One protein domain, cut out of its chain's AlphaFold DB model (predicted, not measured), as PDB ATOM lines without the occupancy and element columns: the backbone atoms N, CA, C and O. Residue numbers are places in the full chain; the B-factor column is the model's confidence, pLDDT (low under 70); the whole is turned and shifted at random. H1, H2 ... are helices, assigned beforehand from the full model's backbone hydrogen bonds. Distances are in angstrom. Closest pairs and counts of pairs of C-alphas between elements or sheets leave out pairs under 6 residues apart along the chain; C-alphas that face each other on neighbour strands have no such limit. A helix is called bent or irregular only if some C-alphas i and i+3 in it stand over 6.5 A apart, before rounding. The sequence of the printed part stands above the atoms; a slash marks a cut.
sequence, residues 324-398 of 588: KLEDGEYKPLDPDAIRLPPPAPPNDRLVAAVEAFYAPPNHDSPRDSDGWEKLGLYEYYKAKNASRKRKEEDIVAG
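What this domain is: This is residues 324 to 398 of the 588 residues of the protein "Calcium homeostasis endoplasmic reticulum protein" of Camponotus floridanus (UniProt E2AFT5). The printed part is a wide, open loop of chain: one long helix, H2, makes one side, the shorter helix H1 lies across an empty middle from it, and two long stretches with no named element make much of the rest. Going along from Lys 324, the first residues lie beside H2, residues 329 to 347 then swing out in a free arc to H1, and residues 359 to 375 fold back to the start of H2. There are 75 printed residues with two named helices, H1 then H2, and no named strand; the class is all helix, though under half of the residues, 32 of 75, are in named elements. The whole is only just loose, close to extended, with a radius of gyration of the C-alphas of 16.9 A and spans of 45 by 33 by 23 A.

How they stand to each other: Look first at residues 329 to 355, of which 348 to 355 belong to H1, residues 348 to 358; this stretch stands free, with no C-alpha 8 or more residues away along the chain within 10 A. Go on to H2, residues 376 to 396, and you will find it apart from H1: no C-alpha of the one is within 8 A of the other. Residues 393 to 398, of which 393 to 396 belong to H2, stand free too. In H1 and H2 every O i to N i+4 pair is within hydrogen-bond range.

Where its parts are: Find C-alpha 348 at (185.995, 190.039, 211.103); from there H1 runs 15.3 A to C-alpha 358 at (189.329, 189.545, 196.140). H2 starts at C-alpha 376, at (180.044, 177.529, 195.898), and runs 30.2 A to C-alpha 396 at (158.254, 167.263, 214.101). Neither helix is bent.

The domain as a whole: The two C-alphas farthest apart are those of Ser 369 and Gly 398, 46.6 A. The link from H1 to H2, 17 residues, is long, and the printed part has no cut. Its mean pLDDT is 85.5, and no printed residue is under 70.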
ATOM      1  N   LYS A 324     165.619 183.535 204.044       87.75
ATOM      2  CA  LYS A 324     166.277 182.523 204.884       87.75
ATOM      3  C   LYS A 324     166.749 181.328 204.054       87.75
ATOM      4  O   LYS A 324     166.105 180.909 203.094       87.75
ATOM      5  N   LEU A 325     167.852 180.696 204.470       87.31
ATOM      6  CA  LEU A 325     168.379 179.463 203.849       87.31
ATOM      7  C   LEU A 325     167.330 178.336 203.774       87.31
ATOM      8  O   LEU A 325     167.312 177.552 202.830       87.31
ATOM      9  N   GLU A 326     166.430 178.296 204.752       85.31
ATOM     10  CA  GLU A 326     165.316 177.354 204.897       85.31
ATOM     11  C   GLU A 326     164.064 177.667 204.041       85.31
ATOM     12  O   GLU A 326     163.051 176.961 204.152       85.31
ATOM     13  N   ASP A 327     164.091 178.726 203.227       84.56
ATOM     14  CA  ASP A 327     162.982 179.107 202.351       84.56
ATOM     15  C   ASP A 327     163.108 178.403 200.990       84.56
ATOM     16  O   ASP A 327     163.984 178.694 200.167       84.56
ATOM     17  N   GLY A 328     162.242 177.407 200.779       75.69
ATOM     18  CA  GLY A 328     162.172 176.596 199.557       75.69
ATOM     19  C   GLY A 328     160.962 176.882 198.660       75.69
ATOM     20  O   GLY A 328     160.942 176.430 197.520       75.69
ATOM     21  N   GLU A 329     159.973 177.625 199.155       80.62
ATOM     22  CA  GLU A 329     158.776 178.044 198.415       80.62
ATOM     23  C   GLU A 329     158.764 179.569 198.283       80.62
ATOM     24  O   GLU A 329     159.280 180.275 199.152       80.62
ATOM     25  N   TYR A 330     158.175 180.092 197.204       79.44
ATOM     26  CA  TYR A 330     158.061 181.537 197.017       79.44
ATOM     27  C   TYR A 330     157.125 182.143 198.069       79.44
ATOM     28  O   TYR A 330     155.920 181.875 198.081       79.44
ATOM     29  N   LYS A 331     157.688 183.003 198.917       80.06
ATOM     30  CA  LYS A 331     156.966 183.869 199.845       80.06
ATOM     31  C   LYS A 331     157.234 185.322 199.429       80.06
ATOM     32  O   LYS A 331     158.405 185.667 199.275       80.06
ATOM     33  N   PRO A 332     156.209 186.175 199.244       82.88
ATOM     34  CA  PRO A 332     156.444 187.602 199.066       82.88
ATOM     35  C   PRO A 332     157.137 188.162 200.315       82.88
ATOM     36  O   PRO A 332     156.781 187.805 201.443       82.88
ATOM     37  N   LEU A 333     158.149 189.003 200.101       84.50
ATOM     38  CA  LEU A 333     158.790 189.748 201.177       84.50
ATOM     39  C   LEU A 333     157.878 190.893 201.614       84.50
ATOM     40  O   LEU A 333     157.122 191.437 200.809       84.50
ATOM     41  N   ASP A 334     157.960 191.226 202.893       86.38
ATOM     42  CA  ASP A 334     157.265 192.364 203.476       86.38
ATOM     43  C   ASP A 334     158.152 193.612 203.299       86.38
ATOM     44  O   ASP A 334     159.280 193.598 203.808       86.38
ATOM     45  N   PRO A 335     157.728 194.647 202.547       86.19
ATOM     46  CA  PRO A 335     158.533 195.854 202.369       86.19
ATOM     47  C   PRO A 335     158.756 196.582 203.700       86.19
ATOM     48  O   PRO A 335     159.847 197.106 203.923       86.19
ATOM     49  N   ASP A 336     157.790 196.514 204.620       86.75
ATOM     50  CA  ASP A 336     157.834 197.193 205.918       86.75
ATOM     51  C   ASP A 336     158.793 196.499 206.904       86.75
ATOM     52  O   ASP A 336     159.072 197.021 207.986       86.75
ATOM     53  N   ALA A 337     159.355 195.342 206.523       87.75
ATOM     54  CA  ALA A 337     160.408 194.634 207.249       87.75
ATOM     55  C   ALA A 337     161.831 194.963 206.754       87.75
ATOM     56  O   ALA A 337     162.803 194.512 207.364       87.75
ATOM     57  N   ILE A 338     161.992 195.727 205.666       89.31
ATOM     58  CA  ILE A 338     163.316 196.131 205.167       89.31
ATOM     59  C   ILE A 338     163.927 197.147 206.140       89.31
ATOM     60  O   ILE A 338     163.282 198.121 206.527       89.31
ATOM     61  N   ARG A 339     165.176 196.919 206.552       88.81
ATOM     62  CA  ARG A 339     165.922 197.798 207.461       88.81
ATOM     63  C   ARG A 339     167.311 198.093 206.907       88.81
ATOM     64  O   ARG A 339     167.904 197.260 206.220       88.81
ATOM     65  N   LEU A 340     167.814 199.282 207.215       87.44
ATOM     66  CA  LEU A 340     169.205 199.657 207.003       87.44
ATOM     67  C   LEU A 340     170.106 198.838 207.949       87.44
ATOM     68  O   LEU A 340     169.675 198.484 209.050       87.44
ATOM     69  N   PRO A 341     171.346 198.505 207.549       82.12
ATOM     70  CA  PRO A 341     172.302 197.903 208.469       82.12
ATOM     71  C   PRO A 341     172.635 198.902 209.590       82.12
ATOM     72  O   PRO A 341     172.799 200.090 209.301       82.12
ATOM     73  N   PRO A 342     172.762 198.459 210.853       79.50
ATOM     74  CA  PRO A 342     173.159 199.347 211.937       79.50
ATOM     75  C   PRO A 342     174.576 199.896 211.699       79.50
ATOM     76  O   PRO A 342     175.408 199.186 211.120       79.50
ATOM     77  N   PRO A 343     174.882 201.123 212.161       71.38
ATOM     78  CA  PRO A 343     176.211 201.724 212.063       71.38
ATOM     79  C   PRO A 343     177.188 201.045 213.039       71.38
ATOM     80  O   PRO A 343     177.544 201.580 214.084       71.38
ATOM     81  N   ALA A 344     177.604 199.829 212.691       74.75
ATOM     82  CA  ALA A 344     178.579 199.024 213.413       74.75
ATOM     83  C   ALA A 344     179.900 198.944 212.624       74.75
ATOM     84  O   ALA A 344     179.876 198.975 211.389       74.75
ATOM     85  N   PRO A 345     181.059 198.806 213.298       79.62
ATOM     86  CA  PRO A 345     182.318 198.535 212.613       79.62
ATOM     87  C   PRO A 345     182.244 197.206 211.831       79.62
ATOM     88  O   PRO A 345     181.496 196.303 212.224       79.62
ATOM     89  N   PRO A 346     183.018 197.047 210.739       81.06
ATOM     90  CA  PRO A 346     183.081 195.790 210.003       81.06
ATOM     91  C   PRO A 346     183.479 194.631 210.923       81.06
ATOM     92  O   PRO A 346     184.520 194.668 211.567       81.06
ATOM     93  N   ASN A 347     182.645 193.595 210.978       86.94
ATOM     94  CA  ASN A 347     182.942 192.367 211.715       86.94
ATOM     95  C   ASN A 347     184.019 191.559 210.965       86.94
ATOM     96  O   ASN A 347     183.958 191.483 209.737       86.94
ATOM     97  N   ASP A 348     184.938 190.897 211.672       89.69
ATOM     98  CA  ASP A 348     185.995 190.039 211.103       89.69
ATOM     99  C   ASP A 348     185.473 189.065 210.038       89.69
ATOM    100  O   ASP A 348     186.102 188.860 209.004       89.69
ATOM    101  N   ARG A 349     184.264 188.515 210.229       87.12
ATOM    102  CA  ARG A 349     183.617 187.644 209.234       87.12
ATOM    103  C   ARG A 349     183.358 188.351 207.897       87.12
ATOM    104  O   ARG A 349     183.450 187.716 206.850       87.12
ATOM    105  N   LEU A 350     182.978 189.629 207.926       83.19
ATOM    106  CA  LEU A 350     182.782 190.441 206.725       83.19
ATOM    107  C   LEU A 350     184.131 190.769 206.079       83.19
ATOM    108  O   LEU A 350     184.248 190.653 204.864       83.19
ATOM    109  N   VAL A 351     185.141 191.116 206.883       88.81
ATOM    110  CA  VAL A 351     186.504 191.396 206.402       88.81
ATOM    111  C   VAL A 351     187.083 190.171 205.689       88.81
ATOM    112  O   VAL A 351     187.447 190.271 204.521       88.81
ATOM    113  N   ALA A 352     187.041 188.995 206.322       89.25
ATOM    114  CA  ALA A 352     187.501 187.736 205.735       89.25
ATOM    115  C   ALA A 352     186.710 187.335 204.473       89.25
ATOM    116  O   ALA A 352     187.283 186.809 203.524       89.25
ATOM    117  N   ALA A 353     185.398 187.605 204.419       85.50
ATOM    118  CA  ALA A 353     184.595 187.350 203.219       85.50
ATOM    119  C   ALA A 353     184.958 188.290 202.053       85.50
ATOM    120  O   ALA A 353     184.951 187.867 200.898       85.50
ATOM    121  N   VAL A 354     185.290 189.553 202.342       87.06
ATOM    122  CA  VAL A 354     185.781 190.520 201.348       87.06
ATOM    123  C   VAL A 354     187.183 190.135 200.867       87.06
ATOM    124  O   VAL A 354     187.430 190.134 199.662       87.06
ATOM    125  N   GLU A 355     188.074 189.745 201.776       90.00
ATOM    126  CA  GLU A 355     189.416 189.259 201.449       90.00
ATOM    127  C   GLU A 355     189.355 188.008 200.558       90.00
ATOM    128  O   GLU A 355     189.935 188.000 199.476       90.00
ATOM    129  N   ALA A 356     188.557 187.001 200.931       84.50
ATOM    130  CA  ALA A 356     188.347 185.795 200.126       84.50
ATOM    131  C   ALA A 356     187.731 186.091 198.743       84.50
ATOM    132  O   ALA A 356     188.080 185.442 197.756       84.50
ATOM    133  N   PHE A 357     186.850 187.093 198.635       83.75
ATOM    134  CA  PHE A 357     186.275 187.512 197.354       83.75
ATOM    135  C   PHE A 357     187.335 188.099 196.406       83.75
ATOM    136  O   PHE A 357     187.356 187.744 195.220       83.75
ATOM    137  N   TYR A 358     188.245 188.933 196.920       86.56
ATOM    138  CA  TYR A 358     189.329 189.545 196.140       86.56
ATOM    139  C   TYR A 358     190.602 188.688 196.025       86.56
ATOM    140  O   TYR A 358     191.459 188.998 195.197       86.56
ATOM    141  N   ALA A 359     190.724 187.605 196.795       85.19
ATOM    142  CA  ALA A 359     191.845 186.676 196.706       85.19
ATOM    143  C   ALA A 359     191.953 186.027 195.306       85.19
ATOM    144  O   ALA A 359     190.929 185.711 194.685       85.19
ATOM    145  N   PRO A 360     193.178 185.791 194.793       83.56
ATOM    146  CA  PRO A 360     193.372 185.074 193.537       83.56
ATOM    147  C   PRO A 360     192.877 183.618 193.649       83.56
ATOM    148  O   PRO A 360     192.888 183.054 194.746       83.56
ATOM    149  N   PRO A 361     192.476 182.974 192.532       81.75
ATOM    150  CA  PRO A 361     192.090 181.566 192.538       81.75
ATOM    151  C   PRO A 361     193.207 180.690 193.115       81.75
ATOM    152  O   PRO A 361     194.349 180.748 192.659       81.75
ATOM    153  N   ASN A 362     192.866 179.870 194.102       80.94
ATOM    154  CA  ASN A 362     193.778 178.933 194.748       80.94
ATOM    155  C   ASN A 362     193.214 177.500 194.657       80.94
ATOM    156  O   ASN A 362     192.187 177.261 194.017       80.94
ATOM    157  N   HIS A 363     193.915 176.534 195.249       75.38
ATOM    158  CA  HIS A 363     193.505 175.127 195.224       75.38
ATOM    159  C   HIS A 363     192.175 174.874 195.959       75.38
ATOM    160  O   HIS A 363     191.399 174.017 195.533       75.38
ATOM    161  N   ASP A 364     191.902 175.627 197.026       74.69
ATOM    162  CA  ASP A 364     190.785 175.364 197.939       74.69
ATOM    163  C   ASP A 364     189.485 176.072 197.504       74.69
ATOM    164  O   ASP A 364     188.399 175.523 197.680       74.69
ATOM    165  N   SER A 365     189.607 177.216 196.822       79.75
ATOM    166  CA  SER A 365     188.532 177.984 196.175       79.75
ATOM    167  C   SER A 365     188.783 178.132 194.659       79.75
ATOM    168  O   SER A 365     189.008 179.244 194.156       79.75
ATOM    169  N   PRO A 366     188.764 177.028 193.882       85.19
ATOM    170  CA  PRO A 366     189.005 177.069 192.445       85.19
ATOM    171  C   PRO A 366     187.849 177.771 191.721       85.19
ATOM    172  O   PRO A 366     186.682 177.402 191.884       85.19
ATOM    173  N   ARG A 367     188.174 178.760 190.881       87.12
ATOM    174  CA  ARG A 367     187.197 179.517 190.081       87.12
ATOM    175  C   ARG A 367     187.117 178.992 188.642       87.12
ATOM    176  O   ARG A 367     188.098 178.461 188.122       87.12
ATOM    177  N   ASP A 368     185.946 179.092 188.022       83.62
ATOM    178  CA  ASP A 368     185.730 178.764 186.609       83.62
ATOM    179  C   ASP A 368     186.091 179.933 185.666       83.62
ATOM    180  O   ASP A 368     186.586 180.973 186.102       83.62
ATOM    181  N   SER A 369     185.876 179.751 184.357       82.88
ATOM    182  CA  SER A 369     186.173 180.763 183.329       82.88
ATOM    183  C   SER A 369     185.367 182.056 183.476       82.88
ATOM    184  O   SER A 369     185.803 183.096 182.991       82.88
ATOM    185  N   ASP A 370     184.216 181.986 184.147       82.38
ATOM    186  CA  ASP A 370     183.320 183.115 184.390       82.38
ATOM    187  C   ASP A 370     183.606 183.769 185.762       82.38
ATOM    188  O   ASP A 370     182.936 184.725 186.157       82.38
ATOM    189  N   GLY A 371     184.618 183.273 186.487       80.69
ATOM    190  CA  GLY A 371     185.063 183.778 187.783       80.69
ATOM    191  C   GLY A 371     184.275 183.246 188.984       80.69
ATOM    192  O   GLY A 371     184.514 183.711 190.101       80.69
ATOM    193  N   TRP A 372     183.369 182.281 188.801       82.44
ATOM    194  CA  TRP A 372     182.586 181.697 189.892       82.44
ATOM    195  C   TRP A 372     183.348 180.587 190.603       82.44
ATOM    196  O   TRP A 372     184.001 179.754 189.980       82.44
ATOM    197  N   GLU A 373     183.225 180.528 191.927       86.25
ATOM    198  CA  GLU A 373     183.769 179.426 192.715       86.25
ATOM    199  C   GLU A 373     183.059 178.108 192.373       86.25
ATOM    200  O   GLU A 373     181.854 177.941 192.584       86.25
ATOM    201  N   LYS A 374     183.832 177.141 191.872       84.38
ATOM    202  CA  LYS A 374     183.349 175.894 191.261       84.38
ATOM    203  C   LYS A 374     182.504 175.028 192.203       84.38
ATOM    204  O   LYS A 374     181.678 174.242 191.738       84.38
ATOM    205  N   LEU A 375     182.707 175.157 193.516       85.75
ATOM    206  CA  LEU A 375     181.953 174.440 194.549       85.75
ATOM    207  C   LEU A 375     180.900 175.301 195.264       85.75
ATOM    208  O   LEU A 375     180.014 174.728 195.901       85.75
ATOM    209  N   GLY A 376     180.901 176.629 195.111       85.94
ATOM    210  CA  GLY A 376     180.044 177.529 195.898       85.94
ATOM    211  C   GLY A 376     178.544 177.219 195.777       85.94
ATOM    212  O   GLY A 376     177.802 177.265 196.760       85.94
ATOM    213  N   LEU A 377     178.081 176.786 194.596       86.38
ATOM    214  CA  LEU A 377     176.689 176.356 194.404       86.38
ATOM    215  C   LEU A 377     176.370 175.026 195.114       86.38
ATOM    216  O   LEU A 377     175.272 174.858 195.652       86.38
ATOM    217  N   TYR A 378     177.318 174.084 195.148       87.69
ATOM    218  CA  TYR A 378     177.177 172.827 195.890       87.69
ATOM    219  C   TYR A 378     177.128 173.088 197.400       87.69
ATOM    220  O   TYR A 378     176.255 172.552 198.085       87.69
ATOM    221  N   GLU A 379     177.999 173.958 197.910       88.75
ATOM    222  CA  GLU A 379     178.008 174.355 199.319       88.75
ATOM    223  C   GLU A 379     176.725 175.078 199.727       88.75
ATOM    224  O   GLU A 379     176.112 174.722 200.738       88.75
ATOM    225  N   TYR A 380     176.246 176.008 198.893       88.88
ATOM    226  CA  TYR A 380     174.952 176.658 199.078       88.88
ATOM    227  C   TYR A 380     173.816 175.631 199.187       88.88
ATOM    228  O   TYR A 380     173.038 175.672 200.144       88.88
ATOM    229  N   TYR A 381     173.721 174.672 198.258       90.19
ATOM    230  CA  TYR A 381     172.668 173.654 198.313       90.19
ATOM    231  C   TYR A 381     172.834 172.679 199.485       90.19
ATOM    232  O   TYR A 381     171.829 172.268 200.069       90.19
ATOM    233  N   LYS A 382     174.064 172.348 199.891       93.19
ATOM    234  CA  LYS A 382     174.354 171.559 201.099       93.19
ATOM    235  C   LYS A 382     173.843 172.277 202.355       93.19
ATOM    236  O   LYS A 382     173.072 171.690 203.117       93.19
ATOM    237  N   ALA A 383     174.177 173.557 202.529       92.06
ATOM    238  CA  ALA A 383     173.719 174.389 203.646       92.06
ATOM    239  C   ALA A 383     172.194 174.621 203.635       92.06
ATOM    240  O   ALA A 383     171.534 174.537 204.676       92.06
ATOM    241  N   LYS A 384     171.609 174.850 202.453       91.56
ATOM    242  CA  LYS A 384     170.160 174.994 202.236       91.56
ATOM    243  C   LYS A 384     169.390 173.724 202.596       91.56
ATOM    244  O   LYS A 384     168.419 173.788 203.349       91.56
ATOM    245  N   ASN A 385     169.841 172.563 202.120       91.12
ATOM    246  CA  ASN A 385     169.206 171.279 202.421       91.12
ATOM    247  C   ASN A 385     169.334 170.921 203.909       91.12
ATOM    248  O   ASN A 385     168.359 170.462 204.503       91.12
ATOM    249  N   ALA A 386     170.483 171.198 204.538       93.31
ATOM    250  CA  ALA A 386     170.663 171.026 205.980       93.31
ATOM    251  C   ALA A 386     169.717 171.936 206.793       93.31
ATOM    252  O   ALA A 386     169.040 171.461 207.704       93.31
ATOM    253  N   SER A 387     169.598 173.214 206.414       91.25
ATOM    254  CA  SER A 387     168.687 174.183 207.050       91.25
ATOM    255  C   SER A 387     167.220 173.766 206.917       91.25
ATOM    256  O   SER A 387     166.460 173.823 207.881       91.25
ATOM    257  N   ARG A 388     166.824 173.289 205.729       88.38
ATOM    258  CA  ARG A 388     165.484 172.748 205.474       88.38
ATOM    259  C   ARG A 388     165.190 171.507 206.322       88.38
ATOM    260  O   ARG A 388     164.130 171.454 206.936       88.38
ATOM    261  N   LYS A 389     166.118 170.544 206.383       91.12
ATOM    262  CA  LYS A 389     165.975 169.332 207.206       91.12
ATOM    263  C   LYS A 389     165.803 169.689 208.683       91.12
ATOM    264  O   LYS A 389     164.878 169.189 209.308       91.12
ATOM    265  N   ARG A 390     166.612 170.620 209.200       90.44
ATOM    266  CA  ARG A 390     166.520 171.091 210.590       90.44
ATOM    267  C   ARG A 390     165.159 171.731 210.894       90.44
ATOM    268  O   ARG A 390     164.534 171.383 211.881       90.44
ATOM    269  N   LYS A 391     164.636 172.571 209.991       87.94
ATOM    270  CA  LYS A 391     163.277 173.140 210.091       87.94
ATOM    271  C   LYS A 391     162.181 172.070 210.077       87.94
ATOM    272  O   LYS A 391     161.188 172.221 210.782       87.94
ATOM    273  N   GLU A 392     162.327 171.016 209.274       87.88
ATOM    274  CA  GLU A 392     161.390 169.884 209.258       87.88
ATOM    275  C   GLU A 392     161.468 169.078 210.574       87.88
ATOM    276  O   GLU A 392     160.427 168.743 211.139       87.88
ATOM    277  N   GLU A 393     162.669 168.865 211.121       91.31
ATOM    278  CA  GLU A 393     162.908 168.235 212.430       91.31
ATOM    279  C   GLU A 393     162.337 169.065 213.595       91.31
ATOM    280  O   GLU A 393     161.602 168.514 214.412       91.31
ATOM    281  N   ASP A 394     162.561 170.383 213.632       89.75
ATOM    282  CA  ASP A 394     162.012 171.297 214.650       89.75
ATOM    283  C   ASP A 394     160.470 171.312 214.652       89.75
ATOM    284  O   ASP A 394     159.837 171.466 215.700       89.75
ATOM    285  N   ILE A 395     159.848 171.154 213.475       87.94
ATOM    286  CA  ILE A 395     158.387 171.050 213.335       87.94
ATOM    287  C   ILE A 395     157.880 169.700 213.856       87.94
ATOM    288  O   ILE A 395     156.844 169.653 214.518       87.94
ATOM    289  N   VAL A 396     158.597 168.603 213.588       90.00
ATOM    290  CA  VAL A 396     158.254 167.263 214.101       90.00
ATOM    291  C   VAL A 396     158.458 167.174 215.618       90.00
ATOM    292  O   VAL A 396     157.635 166.573 216.303       90.00
ATOM    293  N   ALA A 397     159.494 167.822 216.151       90.19
ATOM    294  CA  ALA A 397     159.772 167.923 217.582       90.19
ATOM    295  C   ALA A 397     158.814 168.873 218.336       90.19
ATOM    296  O   ALA A 397     158.900 168.986 219.555       90.19
ATOM    297  N   GLY A 398     157.921 169.581 217.634       85.38
ATOM    298  CA  GLY A 398     156.980 170.536 218.233       85.38
ATOM    299  C   GLY A 398     157.604 171.862 218.688       85.38
ATOM    300  O   GLY A 398     156.880 172.739 219.152       85.38
TER     301      GLY A 398